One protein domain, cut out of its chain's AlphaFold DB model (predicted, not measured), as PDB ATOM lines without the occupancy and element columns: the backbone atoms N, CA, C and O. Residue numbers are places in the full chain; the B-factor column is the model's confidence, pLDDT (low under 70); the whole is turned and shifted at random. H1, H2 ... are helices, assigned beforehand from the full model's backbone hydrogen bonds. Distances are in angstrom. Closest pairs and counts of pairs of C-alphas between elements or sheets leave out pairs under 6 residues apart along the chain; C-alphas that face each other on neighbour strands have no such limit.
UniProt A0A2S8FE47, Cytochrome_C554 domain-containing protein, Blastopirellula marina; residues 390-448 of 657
ATOM      1  N   TYR A 390       8.162  30.523   2.551       96.00
ATOM      2  CA  TYR A 390       7.476  29.865   1.443       96.00
ATOM      3  C   TYR A 390       6.127  30.545   1.181       96.00
ATOM      4  O   TYR A 390       5.614  31.296   2.018       96.00
ATOM      5  N   SER A 391       5.543  30.262   0.018       96.50
ATOM      6  CA  SER A 391       4.229  30.783  -0.350       96.50
ATOM      7  C   SER A 391       3.107  30.123   0.458       96.50
ATOM      8  O   SER A 391       3.046  28.904   0.593       96.50
ATOM      9  N   MET A 392       2.185  30.944   0.959       96.12
ATOM     10  CA  MET A 392       0.899  30.532   1.535       96.12
ATOM     11  C   MET A 392      -0.256  30.693   0.539       96.12
ATOM     12  O   MET A 392      -1.416  30.497   0.900       96.12
ATOM     13  N   LEU A 393       0.039  31.101  -0.697       95.88
ATOM     14  CA  LEU A 393      -0.953  31.195  -1.757       95.88
ATOM     15  C   LEU A 393      -1.155  29.828  -2.426       95.88
ATOM     16  O   LEU A 393      -0.228  29.017  -2.476       95.88
ATOM     17  N   PRO A 394      -2.362  29.555  -2.951       95.50
ATOM     18  CA  PRO A 394      -2.618  28.330  -3.694       95.50
ATOM     19  C   PRO A 394      -1.812  28.278  -5.000       95.50
ATOM     20  O   PRO A 394      -1.432  29.306  -5.561       95.50
ATOM     21  N   ASP A 395      -1.659  27.066  -5.538       95.31
ATOM     22  CA  ASP A 395      -0.998  26.788  -6.825       95.31
ATOM     23  C   ASP A 395      -1.659  27.445  -8.051       95.31
ATOM     24  O   ASP A 395      -1.142  27.346  -9.160       95.31
ATOM     25  N   THR A 396      -2.792  28.116  -7.867       95.88
ATOM     26  CA  THR A 396      -3.478  28.917  -8.884       95.88
ATOM     27  C   THR A 396      -3.018  30.377  -8.909       95.88
ATOM     28  O   THR A 396      -3.264  31.061  -9.890       95.88
ATOM     29  N   GLU A 397      -2.396  30.875  -7.837       94.50
ATOM     30  CA  GLU A 397      -2.115  32.309  -7.651       94.50
ATOM     31  C   GLU A 397      -0.615  32.642  -7.630       94.50
ATOM     32  O   GLU A 397      -0.249  33.796  -7.833       94.50
ATOM     33  N   PHE A 398       0.256  31.664  -7.363       96.44
ATOM     34  CA  PHE A 398       1.705  31.859  -7.298       96.44
ATOM     35  C   PHE A 398       2.442  30.568  -7.701       96.44
ATOM     36  O   PHE A 398       1.973  29.482  -7.337       96.44
ATOM     37  N   PRO A 399       3.609  30.626  -8.379       96.12
ATOM     38  CA  PRO A 399       4.360  31.807  -8.847       96.12
ATOM     39  C   PRO A 399       3.694  32.649  -9.930       96.12
ATOM     40  O   PRO A 399       3.945  33.844 -10.023       96.12
ATOM     41  N   GLU A 400       2.836  32.039 -10.741       93.88
ATOM     42  CA  GLU A 400       2.169  32.720 -11.845       93.88
ATOM     43  C   GLU A 400       0.648  32.659 -11.708       93.88
ATOM     44  O   GLU A 400       0.092  31.724 -11.129       93.88
ATOM     45  N   LYS A 401      -0.020  33.642 -12.311       93.94
ATOM     46  CA  LYS A 401      -1.472  33.717 -12.459       93.94
ATOM     47  C   LYS A 401      -1.807  34.130 -13.890       93.94
ATOM     48  O   LYS A 401      -1.151  35.019 -14.438       93.94
ATOM     49  N   LEU A 402      -2.798  33.475 -14.497       95.12
ATOM     50  CA  LEU A 402      -3.241  33.795 -15.857       95.12
ATOM     51  C   LEU A 402      -4.122  35.045 -15.860       95.12
ATOM     52  O   LEU A 402      -4.891  35.271 -14.927       95.12
ATOM     53  N   ASP A 403      -4.051  35.826 -16.936       93.00
ATOM     54  CA  ASP A 403      -4.738  37.119 -17.015       93.00
ATOM     55  C   ASP A 403      -6.271  36.964 -16.949       93.00
ATOM     56  O   ASP A 403      -6.940  37.728 -16.255       93.00
ATOM     57  N   TRP A 404      -6.839  35.921 -17.573       94.25
ATOM     58  CA  TRP A 404      -8.296  35.693 -17.561       94.25
ATOM     59  C   TRP A 404      -8.836  35.426 -16.149       94.25
ATOM     60  O   TRP A 404     -10.003  35.690 -15.862       94.25
ATOM     61  N   MET A 405      -7.981  34.965 -15.228       94.94
ATOM     62  CA  MET A 405      -8.357  34.701 -13.835       94.94
ATOM     63  C   MET A 405      -8.615  35.986 -13.033       94.94
ATOM     64  O   MET A 405      -9.079  35.904 -11.896       94.94
ATOM     65  N   TYR A 406      -8.302  37.166 -13.583       91.06
ATOM     66  CA  TYR A 406      -8.722  38.454 -13.020       91.06
ATOM     67  C   TYR A 406     -10.131  38.866 -13.467       91.06
ATOM     68  O   TYR A 406     -10.770  39.664 -12.787       91.06
ATOM     69  N   GLU A 407     -10.624  38.317 -14.577       92.00
ATOM     70  CA  GLU A 407     -11.926  38.659 -15.163       92.00
ATOM     71  C   GLU A 407     -13.032  37.694 -14.725       92.00
ATOM     72  O   GLU A 407     -14.211  38.052 -14.716       92.00
ATOM     73  N   LYS A 408     -12.657  36.470 -14.337       92.38
ATOM     74  CA  LYS A 408     -13.594  35.396 -14.013       92.38
ATOM     75  C   LYS A 408     -13.212  34.663 -12.733       92.38
ATOM     76  O   LYS A 408     -12.040  34.406 -12.463       92.38
ATOM     77  N   ASP A 409     -14.222  34.275 -11.956       93.75
ATOM     78  CA  ASP A 409     -14.022  33.465 -10.755       93.75
ATOM     79  C   ASP A 409     -13.656  32.019 -11.120       93.75
ATOM     80  O   ASP A 409     -14.511  31.171 -11.371       93.75
ATOM     81  N   TYR A 410     -12.358  31.727 -11.108       95.12
ATOM     82  CA  TYR A 410     -11.806  30.412 -11.432       95.12
ATOM     83  C   TYR A 410     -12.143  29.311 -10.409       95.12
ATOM     84  O   TYR A 410     -11.823  28.142 -10.636       95.12
ATOM     85  N   ARG A 411     -12.758  29.652  -9.266       94.00
ATOM     86  CA  ARG A 411     -13.110  28.679  -8.217       94.00
ATOM     87  C   ARG A 411     -14.353  27.866  -8.575       94.00
ATOM     88  O   ARG A 411     -14.495  26.749  -8.076       94.00
ATOM     89  N   ASP A 412     -15.221  28.384  -9.443       95.25
ATOM     90  CA  ASP A 412     -16.354  27.632  -9.986       95.25
ATOM     91  C   ASP A 412     -15.957  26.920 -11.286       95.25
ATOM     92  O   ASP A 412     -16.175  27.420 -12.390       95.25
ATOM     93  N   TRP A 413     -15.381  25.722 -11.146       94.25
ATOM     94  CA  TRP A 413     -14.887  24.905 -12.262       94.25
ATOM     95  C   TRP A 413     -15.923  24.672 -13.372       94.25
ATOM     96  O   TRP A 413     -15.576  24.668 -14.551       94.25
ATOM     97  N   ASN A 414     -17.196  24.491 -13.016       94.94
ATOM     98  CA  ASN A 414     -18.245  24.171 -13.989       94.94
ATOM     99  C   ASN A 414     -18.671  25.390 -14.813       94.94
ATOM    100  O   ASN A 414     -19.250  25.226 -15.883       94.94
ATOM    101  N   SER A 415     -18.383  26.599 -14.323       94.00
ATOM    102  CA  SER A 415     -18.588  27.838 -15.074       94.00
ATOM    103  C   SER A 415     -17.489  28.094 -16.112       94.00
ATOM    104  O   SER A 415     -17.648  28.956 -16.980       94.00
ATOM    105  N   LEU A 416     -16.364  27.375 -16.019       94.88
ATOM    106  CA  LEU A 416     -15.215  27.558 -16.893       94.88
ATOM    107  C   LEU A 416     -15.433  26.900 -18.254       94.88
ATOM    108  O   LEU A 416     -15.938  25.782 -18.361       94.88
ATOM    109  N   SER A 417     -15.004  27.613 -19.284       93.50
ATOM    110  CA  SER A 417     -14.896  27.144 -20.657       93.50
ATOM    111  C   SER A 417     -13.836  26.037 -20.766       93.50
ATOM    112  O   SER A 417     -13.057  25.800 -19.835       93.50
ATOM    113  N   LYS A 418     -13.791  25.317 -21.891       93.44
ATOM    114  CA  LYS A 418     -12.854  24.191 -22.023       93.44
ATOM    115  C   LYS A 418     -11.414  24.706 -22.091       93.44
ATOM    116  O   LYS A 418     -10.535  24.129 -21.450       93.44
ATOM    117  N   TYR A 419     -11.192  25.815 -22.790       93.50
ATOM    118  CA  TYR A 419      -9.922  26.536 -22.792       93.50
ATOM    119  C   TYR A 419      -9.460  26.925 -21.372       93.50
ATOM    120  O   TYR A 419      -8.310  26.672 -20.998       93.50
ATOM    121  N   GLU A 420     -10.350  27.502 -20.560       95.62
ATOM    122  CA  GLU A 420     -10.032  27.935 -19.190       95.62
ATOM    123  C   GLU A 420      -9.690  26.737 -18.289       95.62
ATOM    124  O   GLU A 420      -8.718  26.782 -17.537       95.62
ATOM    125  N   GLN A 421     -10.435  25.632 -18.397       96.88
ATOM    126  CA  GLN A 421     -10.154  24.399 -17.652       96.88
ATOM    127  C   GLN A 421      -8.797  23.782 -18.029       96.88
ATOM    128  O   GLN A 421      -8.033  23.366 -17.149       96.88
ATOM    129  N   GLU A 422      -8.481  23.724 -19.328       96.25
ATOM    130  CA  GLU A 422      -7.199  23.224 -19.835       96.25
ATOM    131  C   GLU A 422      -6.035  24.088 -19.329       96.25
ATOM    132  O   GLU A 422      -5.103  23.573 -18.707       96.25
ATOM    133  N   THR A 423      -6.105  25.405 -19.532       96.81
ATOM    134  CA  THR A 423      -5.026  26.327 -19.144       96.81
ATOM    135  C   THR A 423      -4.854  26.430 -17.631       96.81
ATOM    136  O   THR A 423      -3.717  26.434 -17.159       96.81
ATOM    137  N   LEU A 424      -5.937  26.405 -16.844       97.56
ATOM    138  CA  LEU A 424      -5.855  26.335 -15.380       97.56
ATOM    139  C   LEU A 424      -5.165  25.047 -14.916       97.56
ATOM    140  O   LEU A 424      -4.390  25.059 -13.960       97.56
ATOM    141  N   THR A 425      -5.425  23.924 -15.587       97.69
ATOM    142  CA  THR A 425      -4.782  22.646 -15.256       97.69
ATOM    143  C   THR A 425      -3.278  22.695 -15.514       97.69
ATOM    144  O   THR A 425      -2.498  22.273 -14.656       97.69
ATOM    145  N   GLU A 426      -2.861  23.233 -16.662       98.06
ATOM    146  CA  GLU A 426      -1.442  23.373 -17.001       98.06
ATOM    147  C   GLU A 426      -0.726  24.387 -16.101       98.06
ATOM    148  O   GLU A 426       0.357  24.081 -15.593       98.06
ATOM    149  N   LEU A 427      -1.363  25.521 -15.782       97.88
ATOM    150  CA  LEU A 427      -0.841  26.484 -14.807       97.88
ATOM    151  C   LEU A 427      -0.549  25.799 -13.469       97.88
ATOM    152  O   LEU A 427       0.552  25.919 -12.936       97.88
ATOM    153  N   ARG A 428      -1.505  25.037 -12.923       97.88
ATOM    154  CA  ARG A 428      -1.328  24.370 -11.621       97.88
ATOM    155  C   ARG A 428      -0.184  23.363 -11.643       97.88
ATOM    156  O   ARG A 428       0.545  23.257 -10.659       97.88
ATOM    157  N   LYS A 429       0.002  22.626 -12.744       98.19
ATOM    158  CA  LYS A 429       1.156  21.724 -12.908       98.19
ATOM    159  C   LYS A 429       2.467  22.509 -12.893       98.19
ATOM    160  O   LYS A 429       3.374  22.141 -12.144       98.19
ATOM    161  N   LYS A 430       2.542  23.598 -13.663       97.50
ATOM    162  CA  LYS A 430       3.711  24.483 -13.737       97.50
ATOM    163  C   LYS A 430       4.044  25.091 -12.372       97.50
ATOM    164  O   LYS A 430       5.171  24.956 -11.897       97.50
ATOM    165  N   ASN A 431       3.056  25.677 -11.701       98.25
ATOM    166  CA  ASN A 431       3.233  26.305 -10.395       98.25
ATOM    167  C   ASN A 431       3.648  25.293  -9.323       98.25
ATOM    168  O   ASN A 431       4.593  25.553  -8.586       98.25
ATOM    169  N   ARG A 432       3.028  24.104  -9.266       98.31
ATOM    170  CA  ARG A 432       3.446  23.034  -8.337       98.31
ATOM    171  C   ARG A 432       4.886  22.597  -8.559       98.31
ATOM    172  O   ARG A 432       5.606  22.380  -7.589       98.31
ATOM    173  N   TYR A 433       5.298  22.449  -9.816       98.19
ATOM    174  CA  TYR A 433       6.676  22.098 -10.142       98.19
ATOM    175  C   TYR A 433       7.650  23.185  -9.670       98.19
ATOM    176  O   TYR A 433       8.628  22.883  -8.988       98.19
ATOM    177  N   SER A 434       7.331  24.450  -9.941       97.81
ATOM    178  CA  SER A 434       8.151  25.590  -9.527       97.81
ATOM    179  C   SER A 434       8.234  25.737  -7.997       97.81
ATOM    180  O   SER A 434       9.320  25.920  -7.445       97.81
ATOM    181  N   LEU A 435       7.113  25.558  -7.290       97.38
ATOM    182  CA  LEU A 435       7.058  25.563  -5.823       97.38
ATOM    183  C   LEU A 435       7.840  24.409  -5.204       97.38
ATOM    184  O   LEU A 435       8.505  24.607  -4.194       97.38
ATOM    185  N   LYS A 436       7.830  23.228  -5.829       97.94
ATOM    186  CA  LYS A 436       8.657  22.106  -5.382       97.94
ATOM    187  C   LYS A 436      10.145  22.466  -5.418       97.94
ATOM    188  O   LYS A 436      10.857  22.182  -4.461       97.94
ATOM    189  N   ILE A 437      10.606  23.129  -6.482       97.88
ATOM    190  CA  ILE A 437      11.997  23.603  -6.577       97.88
ATOM    191  C   ILE A 437      12.287  24.658  -5.498       97.88
ATOM    192  O   ILE A 437      13.346  24.619  -4.870       97.88
ATOM    193  N   ALA A 438      11.358  25.589  -5.258       97.44
ATOM    194  CA  ALA A 438      11.504  26.588  -4.199       97.44
ATOM    195  C   ALA A 438      11.611  25.936  -2.807       97.44
ATOM    196  O   ALA A 438      12.489  26.309  -2.028       97.44
ATOM    197  N   ASP A 439      10.789  24.921  -2.522       96.56
ATOM    198  CA  ASP A 439      10.840  24.145  -1.279       96.56
ATOM    199  C   ASP A 439      12.156  23.370  -1.136       96.56
ATOM    200  O   ASP A 439      12.766  23.384  -0.066       96.56
ATOM    201  N   GLU A 440      12.648  22.745  -2.208       96.75
ATOM    202  CA  GLU A 440      13.953  22.072  -2.218       96.75
ATOM    203  C   GLU A 440      15.088  23.062  -1.902       96.75
ATOM    204  O   GLU A 440      15.930  22.784  -1.046       96.75
ATOM    205  N   LYS A 441      15.076  24.256  -2.509       96.94
ATOM    206  CA  LYS A 441      16.070  25.314  -2.254       96.94
ATOM    207  C   LYS A 441      15.967  25.904  -0.844       96.94
ATOM    208  O   LYS A 441      16.985  26.201  -0.218       96.94
ATOM    209  N   ARG A 442      14.754  26.022  -0.306       96.44
ATOM    210  CA  ARG A 442      14.501  26.396   1.093       96.44
ATOM    211  C   ARG A 442      15.065  25.356   2.066       96.44
ATOM    212  O   ARG A 442      15.697  25.716   3.059       96.44
ATOM    213  N   LEU A 443      14.854  24.067   1.808       94.94
ATOM    214  CA  LEU A 443      15.407  22.995   2.640       94.94
ATOM    215  C   LEU A 443      16.935  22.917   2.521       94.94
ATOM    216  O   LEU A 443      17.605  22.701   3.531       94.94
ATOM    217  N   GLU A 444      17.486  23.164   1.329       94.19
ATOM    218  CA  GLU A 444      18.930  23.250   1.082       94.19
ATOM    219  C   GLU A 444      19.587  24.267   2.030       94.19
ATOM    220  O   GLU A 444      20.485  23.887   2.785       94.19
ATOM    221  N   VAL A 445      19.077  25.505   2.105       94.12
ATOM    222  CA  VAL A 445      19.626  26.535   3.010       94.12
ATOM    223  C   VAL A 445      19.364  26.231   4.493       94.12
ATOM    224  O   VAL A 445      20.252  26.398   5.331       94.12
ATOM    225  N   LEU A 446      18.174  25.729   4.846       94.50
ATOM    226  CA  LEU A 446      17.819  25.404   6.234       94.50
ATOM    227  C   LEU A 446      18.671  24.258   6.801       94.50
ATOM    228  O   LEU A 446      19.105  24.320   7.954       94.50
ATOM    229  N   SER A 447      18.963  23.240   5.988       91.44
ATOM    230  CA  SER A 447      19.797  22.096   6.383       91.44
ATOM    231  C   SER A 447      21.231  22.502   6.740       91.44
ATOM    232  O   SER A 447      21.910  21.827   7.518       91.44
ATOM    233  N   GLN A 448      21.692  23.643   6.230       91.00
ATOM    234  CA  GLN A 448      23.026  24.183   6.464       91.00
ATOM    235  C   GLN A 448      23.085  25.163   7.642       91.00
ATOM    236  O   GLN A 448      24.166  25.630   7.978       91.00
TER     237      GLN A 448
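AT A GLANCE: This is residues 390 to 448 of the 657 residues of the protein "Cytochrome_C554 domain-containing protein" of Blastopirellula marina (UniProt A0A2S8FE47). One long, straight helix, H2, makes the length of this rod, and the stretch before it runs alongside part of it as loops with one small helical turn, H1. The last residues of H2 and the residue after it, 443 to 448, stick out free of the rest. The printed part has 59 residues with two named helices, H1 then H2 along the chain, and no named strand; the class is all helix. The whole is loose, with a radius of gyration of the C-alphas of 14.0 A, and spans 47 by 17 by 16 A.

IN THESE COORDINATES: Find C-alpha 418 at (-12.854, 24.191, -22.023); from there H2, residues 418 to 447, runs 43.3 A to C-alpha 447 at (19.797, 22.096, 6.383). Then look back to C-alpha 403 at (-4.738, 37.119, -17.015), where H1, residues 403 to 406, begins; its first and last C-alphas are 5.8 A apart. Before it, residues 390 to 402 hold no named element.

HOW THE PARTS SIT: Start from H2 and look across to H1: the two are apart, but only just, with their closest C-alphas 8.1 A from each other. Between them you pass through a long link of 11 residues. Along H2, every pair of O i and N i+4 is within hydrogen-bond range. H1, with four residues, is too short for such a pair, and its one pair of O i and N i+3 is within range.

THE WHOLE: The two C-alphas farthest apart, those of Ser 415 and Gln 448, are 47.0 A from each other, while those of Tyr 390 and Gln 448, the first and last printed, are 17.3 A apart. The C-alphas of residues 390 to 402 lie 3 to 14 A from the mean of the C-alphas. The printed part has no cut. The mean pLDDT of the printed part is 95.5, and no printed residue is under 70.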